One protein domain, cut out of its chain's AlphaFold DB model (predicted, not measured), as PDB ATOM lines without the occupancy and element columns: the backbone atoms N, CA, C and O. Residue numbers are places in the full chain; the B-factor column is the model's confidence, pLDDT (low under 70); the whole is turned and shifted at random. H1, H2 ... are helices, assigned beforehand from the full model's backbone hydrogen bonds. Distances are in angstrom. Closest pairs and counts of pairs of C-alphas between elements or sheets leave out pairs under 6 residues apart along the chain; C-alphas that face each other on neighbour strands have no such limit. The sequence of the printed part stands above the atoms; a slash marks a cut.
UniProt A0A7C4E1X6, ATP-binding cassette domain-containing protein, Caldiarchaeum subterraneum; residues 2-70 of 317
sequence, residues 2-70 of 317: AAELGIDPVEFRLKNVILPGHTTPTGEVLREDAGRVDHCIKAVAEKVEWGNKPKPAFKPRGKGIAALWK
ATOM      1  N   ALA A   2     161.171 181.822 157.876       89.19
ATOM      2  CA  ALA A   2     162.291 181.818 156.904       89.19
ATOM      3  C   ALA A   2     162.282 180.590 155.962       89.19
ATOM      4  O   ALA A   2     162.338 180.745 154.748       89.19
ATOM      5  N   ALA A   3     162.094 179.389 156.524       89.50
ATOM      6  CA  ALA A   3     161.955 178.150 155.752       89.50
ATOM      7  C   ALA A   3     160.705 178.126 154.851       89.50
ATOM      8  O   ALA A   3     160.780 177.656 153.723       89.50
ATOM      9  N   GLU A   4     159.575 178.661 155.326       93.81
ATOM     10  CA  GLU A   4     158.327 178.753 154.545       93.81
ATOM     11  C   GLU A   4     158.457 179.737 153.377       93.81
ATOM     12  O   GLU A   4     157.874 179.520 152.323       93.81
ATOM     13  N   LEU A   5     159.248 180.799 153.555       93.31
ATOM     14  CA  LEU A   5     159.543 181.804 152.533       93.31
ATOM     15  C   LEU A   5     160.696 181.389 151.601       93.31
ATOM     16  O   LEU A   5     161.009 182.123 150.669       93.31
ATOM     17  N   GLY A   6     161.361 180.255 151.860       94.06
ATOM     18  CA  GLY A   6     162.532 179.813 151.098       94.06
ATOM     19  C   GLY A   6     163.753 180.738 151.217       94.06
ATOM     20  O   GLY A   6     164.618 180.708 150.347       94.06
ATOM     21  N   ILE A   7     163.829 181.562 152.268       94.69
ATOM     22  CA  ILE A   7     164.933 182.506 152.509       94.69
ATOM     23  C   ILE A   7     165.922 181.881 153.499       94.69
ATOM     24  O   ILE A   7     165.513 181.290 154.505       94.69
ATOM     25  N   ASP A   8     167.226 182.044 153.253       94.38
ATOM     26  CA  ASP A   8     168.264 181.602 154.189       94.38
ATOM     27  C   ASP A   8     168.071 182.250 155.585       94.38
ATOM     28  O   ASP A   8     167.795 183.448 155.680       94.38
ATOM     29  N   PRO A   9     168.210 181.505 156.702       94.38
ATOM     30  CA  PRO A   9     167.975 182.055 158.036       94.38
ATOM     31  C   PRO A   9     168.878 183.234 158.442       94.38
ATOM     32  O   PRO A   9     168.445 184.050 159.263       94.38
ATOM     33  N   VAL A  10     170.111 183.326 157.933       95.62
ATOM     34  CA  VAL A  10     171.015 184.464 158.181       95.62
ATOM     35  C   VAL A  10     170.554 185.665 157.371       95.62
ATOM     36  O   VAL A  10     170.363 186.738 157.942       95.62
ATOM     37  N   GLU A  11     170.293 185.476 156.077       95.44
ATOM     38  CA  GLU A  11     169.770 186.534 155.206       95.44
ATOM     39  C   GLU A  11     168.446 187.092 155.742       95.44
ATOM     40  O   GLU A  11     168.267 188.306 155.853       95.44
ATOM     41  N   PHE A  12     167.543 186.205 156.160       96.06
ATOM     42  CA  PHE A  12     166.269 186.574 156.756       96.06
ATOM     43  C   PHE A  12     166.459 187.476 157.986       96.06
ATOM     44  O   PHE A  12     165.757 188.473 158.130       96.06
ATOM     45  N   ARG A  13     167.422 187.177 158.866       95.06
ATOM     46  CA  ARG A  13     167.699 188.013 160.048       95.06
ATOM     47  C   ARG A  13     168.329 189.348 159.673       95.06
ATOM     48  O   ARG A  13     167.916 190.362 160.216       95.06
ATOM     49  N   LEU A  14     169.273 189.364 158.733       95.19
ATOM     50  CA  LEU A  14     169.916 190.598 158.269       95.19
ATOM     51  C   LEU A  14     168.926 191.560 157.602       95.19
ATOM     52  O   LEU A  14     169.064 192.765 157.763       95.19
ATOM     53  N   LYS A  15     167.903 191.043 156.911       94.12
ATOM     54  CA  LYS A  15     166.821 191.865 156.341       94.12
ATOM     55  C   LYS A  15     165.910 192.501 157.394       94.12
ATOM     56  O   LYS A  15     165.295 193.519 157.108       94.12
ATOM     57  N   ASN A  16     165.790 191.893 158.575       92.50
ATOM     58  CA  ASN A  16     164.811 192.282 159.600       92.50
ATOM     59  C   ASN A  16     165.448 192.864 160.873       92.50
ATOM     60  O   ASN A  16     164.740 193.167 161.832       92.50
ATOM     61  N   VAL A  17     166.775 192.981 160.930       92.25
ATOM     62  CA  VAL A  17     167.472 193.517 162.101       92.25
ATOM     63  C   VAL A  17     167.266 195.031 162.206       92.25
ATOM     64  O   VAL A  17     167.268 195.747 161.206       92.25
ATOM     65  N   ILE A  18     167.083 195.523 163.431       89.06
ATOM     66  CA  ILE A  18     167.008 196.959 163.721       89.06
ATOM     67  C   ILE A  18     168.432 197.525 163.653       89.06
ATOM     68  O   ILE A  18     169.352 196.957 164.243       89.06
ATOM     69  N   LEU A  19     168.613 198.611 162.904       89.69
ATOM     70  CA  LEU A  19     169.887 199.295 162.693       89.69
ATOM     71  C   LEU A  19     169.808 200.720 163.253       89.69
ATOM     72  O   LEU A  19     168.699 201.206 163.484       89.69
ATOM     73  N   PRO A  20     170.945 201.401 163.465       88.88
ATOM     74  CA  PRO A  20     170.937 202.823 163.786       88.88
ATOM     75  C   PRO A  20     170.030 203.625 162.836       88.88
ATOM     76  O   PRO A  20     170.003 203.385 161.629       88.88
ATOM     77  N   GLY A  21     169.229 204.525 163.401       86.31
ATOM     78  CA  GLY A  21     168.184 205.288 162.715       86.31
ATOM     79  C   GLY A  21     166.830 204.577 162.596       86.31
ATOM     80  O   GLY A  21     165.830 205.238 162.326       86.31
ATOM     81  N   HIS A  22     166.750 203.261 162.817       88.44
ATOM     82  CA  HIS A  22     165.467 202.555 162.879       88.44
ATOM     83  C   HIS A  22     164.786 202.776 164.233       88.44
ATOM     84  O   HIS A  22     165.442 202.938 165.260       88.44
ATOM     85  N   THR A  23     163.459 202.696 164.249       82.31
ATOM     86  CA  THR A  23     162.661 202.792 165.475       82.31
ATOM     87  C   THR A  23     162.352 201.402 166.033       82.31
ATOM     88  O   THR A  23     161.946 200.493 165.307       82.31
ATOM     89  N   THR A  24     162.539 201.227 167.337       78.31
ATOM     90  CA  THR A  24     162.160 200.015 168.071       78.31
ATOM     91  C   THR A  24     160.635 199.907 168.229       78.31
ATOM     92  O   THR A  24     159.927 200.906 168.096       78.31
ATOM     93  N   PRO A  25     160.081 198.725 168.569       73.62
ATOM     94  CA  PRO A  25     158.642 198.574 168.818       73.62
ATOM     95  C   PRO A  25     158.088 199.471 169.937       73.62
ATOM     96  O   PRO A  25     156.882 199.691 169.996       73.62
ATOM     97  N   THR A  26     158.949 199.974 170.824       66.38
ATOM     98  CA  THR A  26     158.590 200.903 171.904       66.38
ATOM     99  C   THR A  26     158.716 202.374 171.506       66.38
ATOM    100  O   THR A  26     158.490 203.237 172.344       66.38
ATOM    101  N   GLY A  27     159.055 202.677 170.248       70.69
ATOM    102  CA  GLY A  27     159.168 204.046 169.739       70.69
ATOM    103  C   GLY A  27     160.562 204.665 169.852       70.69
ATOM    104  O   GLY A  27     160.762 205.763 169.345       70.69
ATOM    105  N   GLU A  28     161.528 203.962 170.452       66.12
ATOM    106  CA  GLU A  28     162.882 204.492 170.634       66.12
ATOM    107  C   GLU A  28     163.690 204.429 169.333       66.12
ATOM    108  O   GLU A  28     163.686 203.394 168.655       66.12
ATOM    109  N   VAL A  29     164.366 205.523 168.979       80.12
ATOM    110  CA  VAL A  29     165.193 205.622 167.769       80.12
ATOM    111  C   VAL A  29     166.587 205.117 168.071       80.12
ATOM    112  O   VAL A  29     167.306 205.658 168.901       80.12
ATOM    113  N   LEU A  30     167.011 204.096 167.334       78.19
ATOM    114  CA  LEU A  30     168.272 203.465 167.634       78.19
ATOM    115  C   LEU A  30     169.467 204.353 167.284       78.19
ATOM    116  O   LEU A  30     169.637 204.767 166.140       78.19
ATOM    117  N   ARG A  31     170.327 204.604 168.266       81.31
ATOM    118  CA  ARG A  31     171.562 205.371 168.095       81.31
ATOM    119  C   ARG A  31     172.704 204.506 167.550       81.31
ATOM    120  O   ARG A  31     172.698 203.283 167.678       81.31
ATOM    121  N   GLU A  32     173.718 205.152 166.975       83.50
ATOM    122  CA  GLU A  32     174.923 204.485 166.448       83.50
ATOM    123  C   GLU A  32     175.712 203.711 167.525       83.50
ATOM    124  O   GLU A  32     176.366 202.711 167.230       83.50
ATOM    125  N   ASP A  33     175.627 204.140 168.787       78.00
ATOM    126  CA  ASP A  33     176.333 203.565 169.938       78.00
ATOM    127  C   ASP A  33     175.583 202.416 170.634       78.00
ATOM    128  O   ASP A  33     176.115 201.790 171.550       78.00
ATOM    129  N   ALA A  34     174.381 202.064 170.177       75.44
ATOM    130  CA  ALA A  34     173.557 201.033 170.807       75.44
ATOM    131  C   ALA A  34     173.896 199.585 170.389       75.44
ATOM    132  O   ALA A  34     173.254 198.627 170.831       75.44
ATOM    133  N   GLY A  35     174.932 199.418 169.562       80.00
ATOM    134  CA  GLY A  35     175.459 198.126 169.132       80.00
ATOM    135  C   GLY A  35     174.995 197.689 167.739       80.00
ATOM    136  O   GLY A  35     173.971 198.116 167.214       80.00
ATOM    137  N   ARG A  36     175.784 196.804 167.116       89.50
ATOM    138  CA  ARG A  36     175.601 196.358 165.725       89.50
ATOM    139  C   ARG A  36     175.301 194.865 165.649       89.50
ATOM    140  O   ARG A  36     176.191 194.036 165.465       89.50
ATOM    141  N   VAL A  37     174.020 194.516 165.783       90.88
ATOM    142  CA  VAL A  37     173.559 193.116 165.734       90.88
ATOM    143  C   VAL A  37     173.829 192.485 164.363       90.88
ATOM    144  O   VAL A  37     174.152 191.301 164.285       90.88
ATOM    145  N   ASP A  38     173.774 193.263 163.283       93.25
ATOM    146  CA  ASP A  38     174.123 192.793 161.941       93.25
ATOM    147  C   ASP A  38     175.602 192.390 161.832       93.25
ATOM    148  O   ASP A  38     175.913 191.374 161.207       93.25
ATOM    149  N   HIS A  39     176.509 193.122 162.491       94.38
ATOM    150  CA  HIS A  39     177.918 192.737 162.591       94.38
ATOM    151  C   HIS A  39     178.075 191.427 163.374       94.38
ATOM    152  O   HIS A  39     178.800 190.540 162.930       94.38
ATOM    153  N   CYS A  40     177.346 191.257 164.482       93.75
ATOM    154  CA  CYS A  40     177.356 190.013 165.257       93.75
ATOM    155  C   CYS A  40     176.856 188.815 164.438       93.75
ATOM    156  O   CYS A  40     177.477 187.754 164.457       93.75
ATOM    157  N   ILE A  41     175.763 188.982 163.684       95.69
ATOM    158  CA  ILE A  41     175.216 187.934 162.813       95.69
ATOM    159  C   ILE A  41     176.249 187.530 161.757       95.69
ATOM    160  O   ILE A  41     176.507 186.338 161.597       95.69
ATOM    161  N   LYS A  42     176.863 188.504 161.071       95.88
ATOM    162  CA  LYS A  42     177.892 188.252 160.048       95.88
ATOM    163  C   LYS A  42     179.105 187.535 160.642       95.88
ATOM    164  O   LYS A  42     179.517 186.511 160.109       95.88
ATOM    165  N   ALA A  43     179.611 188.009 161.781       96.00
ATOM    166  CA  ALA A  43     180.767 187.419 162.450       96.00
ATOM    167  C   ALA A  43     180.510 185.974 162.911       96.00
ATOM    168  O   ALA A  43     181.376 185.110 162.770       96.00
ATOM    169  N   VAL A  44     179.319 185.683 163.449       95.25
ATOM    170  CA  VAL A  44     178.938 184.312 163.822       95.25
ATOM    171  C   VAL A  44     178.799 183.445 162.578       95.25
ATOM    172  O   VAL A  44     179.346 182.345 162.562       95.25
ATOM    173  N   ALA A  45     178.108 183.930 161.543       95.69
ATOM    174  CA  ALA A  45     177.909 183.199 160.298       95.69
ATOM    175  C   ALA A  45     179.246 182.820 159.641       95.69
ATOM    176  O   ALA A  45     179.418 181.675 159.239       95.69
ATOM    177  N   GLU A  46     180.212 183.736 159.609       95.75
ATOM    178  CA  GLU A  46     181.564 183.472 159.115       95.75
ATOM    179  C   GLU A  46     182.281 182.410 159.961       95.75
ATOM    180  O   GLU A  46     182.711 181.385 159.432       95.75
ATOM    181  N   LYS A  47     182.345 182.592 161.289       94.94
ATOM    182  CA  LYS A  47     183.062 181.674 162.196       94.94
ATOM    183  C   LYS A  47     182.514 180.253 162.205       94.94
ATOM    184  O   LYS A  47     183.263 179.312 162.454       94.94
ATOM    185  N   VAL A  48     181.211 180.085 161.989       92.44
ATOM    186  CA  VAL A  48     180.585 178.757 161.915       92.44
ATOM    187  C   VAL A  48     180.531 178.213 160.492       92.44
ATOM    188  O   VAL A  48     179.914 177.165 160.278       92.44
ATOM    189  N   GLU A  49     181.138 178.908 159.526       92.94
ATOM    190  CA  GLU A  49     181.097 178.589 158.101       92.94
ATOM    191  C   GLU A  49     179.656 178.357 157.622       92.94
ATOM    192  O   GLU A  49     179.271 177.270 157.165       92.94
ATOM    193  N   TRP A  50     178.792 179.342 157.854       93.31
ATOM    194  CA  TRP A  50     177.402 179.290 157.422       93.31
ATOM    195  C   TRP A  50     177.330 179.127 155.899       93.31
ATOM    196  O   TRP A  50     178.108 179.725 155.164       93.31
ATOM    197  N   GLY A  51     176.427 178.272 155.418       87.38
ATOM    198  CA  GLY A  51     176.341 177.898 154.000       87.38
ATOM    199  C   GLY A  51     177.204 176.692 153.597       87.38
ATOM    200  O   GLY A  51     176.838 175.983 152.659       87.38
ATOM    201  N   ASN A  52     178.268 176.358 154.341       87.88
ATOM    202  CA  ASN A  52     179.018 175.126 154.083       87.88
ATOM    203  C   ASN A  52     178.193 173.900 154.487       87.88
ATOM    204  O   ASN A  52     177.713 173.796 155.625       87.88
ATOM    205  N   LYS A  53     178.072 172.933 153.566       75.00
ATOM    206  CA  LYS A  53     177.438 171.644 153.863       75.00
ATOM    207  C   LYS A  53     178.231 170.939 154.968       75.00
ATOM    208  O   LYS A  53     179.450 170.804 154.845       75.00
ATOM    209  N   PRO A  54     177.571 170.476 156.045       73.75
ATOM    210  CA  PRO A  54     178.257 169.702 157.066       73.75
ATOM    211  C   PRO A  54     178.863 168.448 156.430       73.75
ATOM    212  O   PRO A  54     178.249 167.822 155.565       73.75
ATOM    213  N   LYS A  55     180.074 168.078 156.865       78.75
ATOM    214  CA  LYS A  55     180.696 166.821 156.435       78.75
ATOM    215  C   LYS A  55     179.745 165.655 156.746       78.75
ATOM    216  O   LYS A  55     179.124 165.680 157.817       78.75
ATOM    217  N   PRO A  56     179.641 164.650 155.858       77.62
ATOM    218  CA  PRO A  56     178.818 163.473 156.104       77.62
ATOM    219  C   PRO A  56     179.157 162.870 157.469       77.62
ATOM    220  O   PRO A  56     180.324 162.627 157.777       77.62
ATOM    221  N   ALA A  57     178.143 162.674 158.303       80.06
ATOM    222  CA  ALA A  57     178.286 162.105 159.632       80.06
ATOM    223  C   ALA A  57     177.179 161.077 159.852       80.06
ATOM    224  O   ALA A  57     176.066 161.241 159.361       80.06
ATOM    225  N   PHE A  58     177.481 160.033 160.626       86.88
ATOM    226  CA  PHE A  58     176.524 158.973 160.955       86.88
ATOM    227  C   PHE A  58     175.283 159.494 161.705       86.88
ATOM    228  O   PHE A  58     174.209 158.908 161.624       86.88
ATOM    229  N   LYS A  59     175.420 160.616 162.424       87.12
ATOM    230  CA  LYS A  59     174.313 161.307 163.096       87.12
ATOM    231  C   LYS A  59     173.943 162.587 162.339       87.12
ATOM    232  O   LYS A  59     174.856 163.293 161.900       87.12
ATOM    233  N   PRO A  60     172.645 162.932 162.242       84.06
ATOM    234  CA  PRO A  60     172.218 164.193 161.645       84.06
ATOM    235  C   PRO A  60     172.812 165.378 162.414       84.06
ATOM    236  O   PRO A  60     172.877 165.370 163.646       84.06
ATOM    237  N   ARG A  61     173.258 166.404 161.683       84.75
ATOM    238  CA  ARG A  61     173.815 167.642 162.247       84.75
ATOM    239  C   ARG A  61     173.057 168.840 161.694       84.75
ATOM    240  O   ARG A  61     172.863 168.934 160.486       84.75
ATOM    241  N   GLY A  62     172.676 169.757 162.579       86.19
ATOM    242  CA  GLY A  62     172.059 171.035 162.228       86.19
ATOM    243  C   GLY A  62     172.923 172.211 162.676       86.19
ATOM    244  O   GLY A  62     173.647 172.108 163.666       86.19
ATOM    245  N   LYS A  63     172.832 173.326 161.950       88.94
ATOM    246  CA  LYS A  63     173.327 174.635 162.389       88.94
ATOM    247  C   LYS A  63     172.115 175.525 162.653       88.94
ATOM    248  O   LYS A  63     171.210 175.595 161.828       88.94
ATOM    249  N   GLY A  64     172.097 176.173 163.810       90.00
ATOM    250  CA  GLY A  64     171.081 177.149 164.186       90.00
ATOM    251  C   GLY A  64     171.740 178.489 164.462       90.00
ATOM    252  O   GLY A  64     172.867 178.531 164.950       90.00
ATOM    253  N   ILE A  65     171.039 179.574 164.154       91.62
ATOM    254  CA  ILE A  65     171.475 180.924 164.499       91.62
ATOM    255  C   ILE A  65     170.333 181.664 165.189       91.62
ATOM    256  O   ILE A  65     169.168 181.544 164.803       91.62
ATOM    257  N   ALA A  66     170.663 182.435 166.217       91.75
ATOM    258  CA  ALA A  66     169.742 183.313 166.919       91.75
ATOM    259  C   ALA A  66     170.409 184.676 167.099       91.75
ATOM    260  O   ALA A  66     171.620 184.760 167.282       91.75
ATOM    261  N   ALA A  67     169.606 185.729 167.020       90.50
ATOM    262  CA  ALA A  67     170.020 187.085 167.325       90.50
ATOM    263  C   ALA A  67     169.056 187.608 168.384       90.50
ATOM    264  O   ALA A  67     167.846 187.412 168.265       90.50
ATOM    265  N   LEU A  68     169.604 188.219 169.426       84.12
ATOM    266  CA  LEU A  68     168.835 188.819 170.500       84.12
ATOM    267  C   LEU A  68     169.458 190.158 170.846       84.12
ATOM    268  O   LEU A  68     170.672 190.336 170.761       84.12
ATOM    269  N   TRP A  69     168.610 191.069 171.283       78.44
ATOM    270  CA  TRP A  69     169.032 192.322 171.863       78.44
ATOM    271  C   TRP A  69     168.210 192.536 173.124       78.44
ATOM    272  O   TRP A  69     166.992 192.348 173.129       78.44
ATOM    273  N   LYS A  70     168.902 192.807 174.228       76.38
ATOM    274  CA  LYS A  70     168.316 192.857 175.563       76.38
ATOM    275  C   LYS A  70     168.665 194.188 176.208       76.38
ATOM    276  O   LYS A  70     169.829 194.441 176.492       76.38
TER     277      LYS A  70
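Overview. This is residues 2 to 70 of the 317 residues of the protein "ATP-binding cassette domain-containing protein" of Caldiarchaeum subterraneum (UniProt A0A7C4E1X6). There is little regular structure here: two short helices, H1 and H2, lie side by side as a hairpin in the middle of long loops. The loop of residues 17 to 36 reaches beyond one end of the pair; the last stretch runs out beyond the other end, where residues 55 to 60 stick out, and folds back along the helices. The printed part has 69 residues with two named helices, H1 then H2, and no named strand; the class is all helix, with 19 residues in named elements. The whole is loose, with a radius of gyration of the C-alphas of 15.0 A, and elongated, spanning 49 by 26 by 17 A.

Along the chain. H2, the longest helix, covers residues 37 to 47, 15.3 A from C-alpha 37 at (173.559, 193.116, 165.734) to C-alpha 47 at (183.062, 181.674, 162.196). H1 covers residues 9 to 16, 10.8 A, beginning at C-alpha 9 (167.975, 182.055, 158.036).

Arrangement. H2 and H1 touch, and their closest C-alphas, those of Asp 38 and Leu 14, are 6.0 A apart. They form a helical hairpin, running opposite ways at a shallow tilt of 16 degrees. In both, every O i to N i+4 pair is within hydrogen-bond range.

Size, cuts and confidence. The C-alphas farthest apart, those of Gly 27 and Phe 58, are 49.1 A apart. The printed part has no cut. The link from H1 to H2, 20 residues, is long. Residues 26 and 28 have pLDDT under 70.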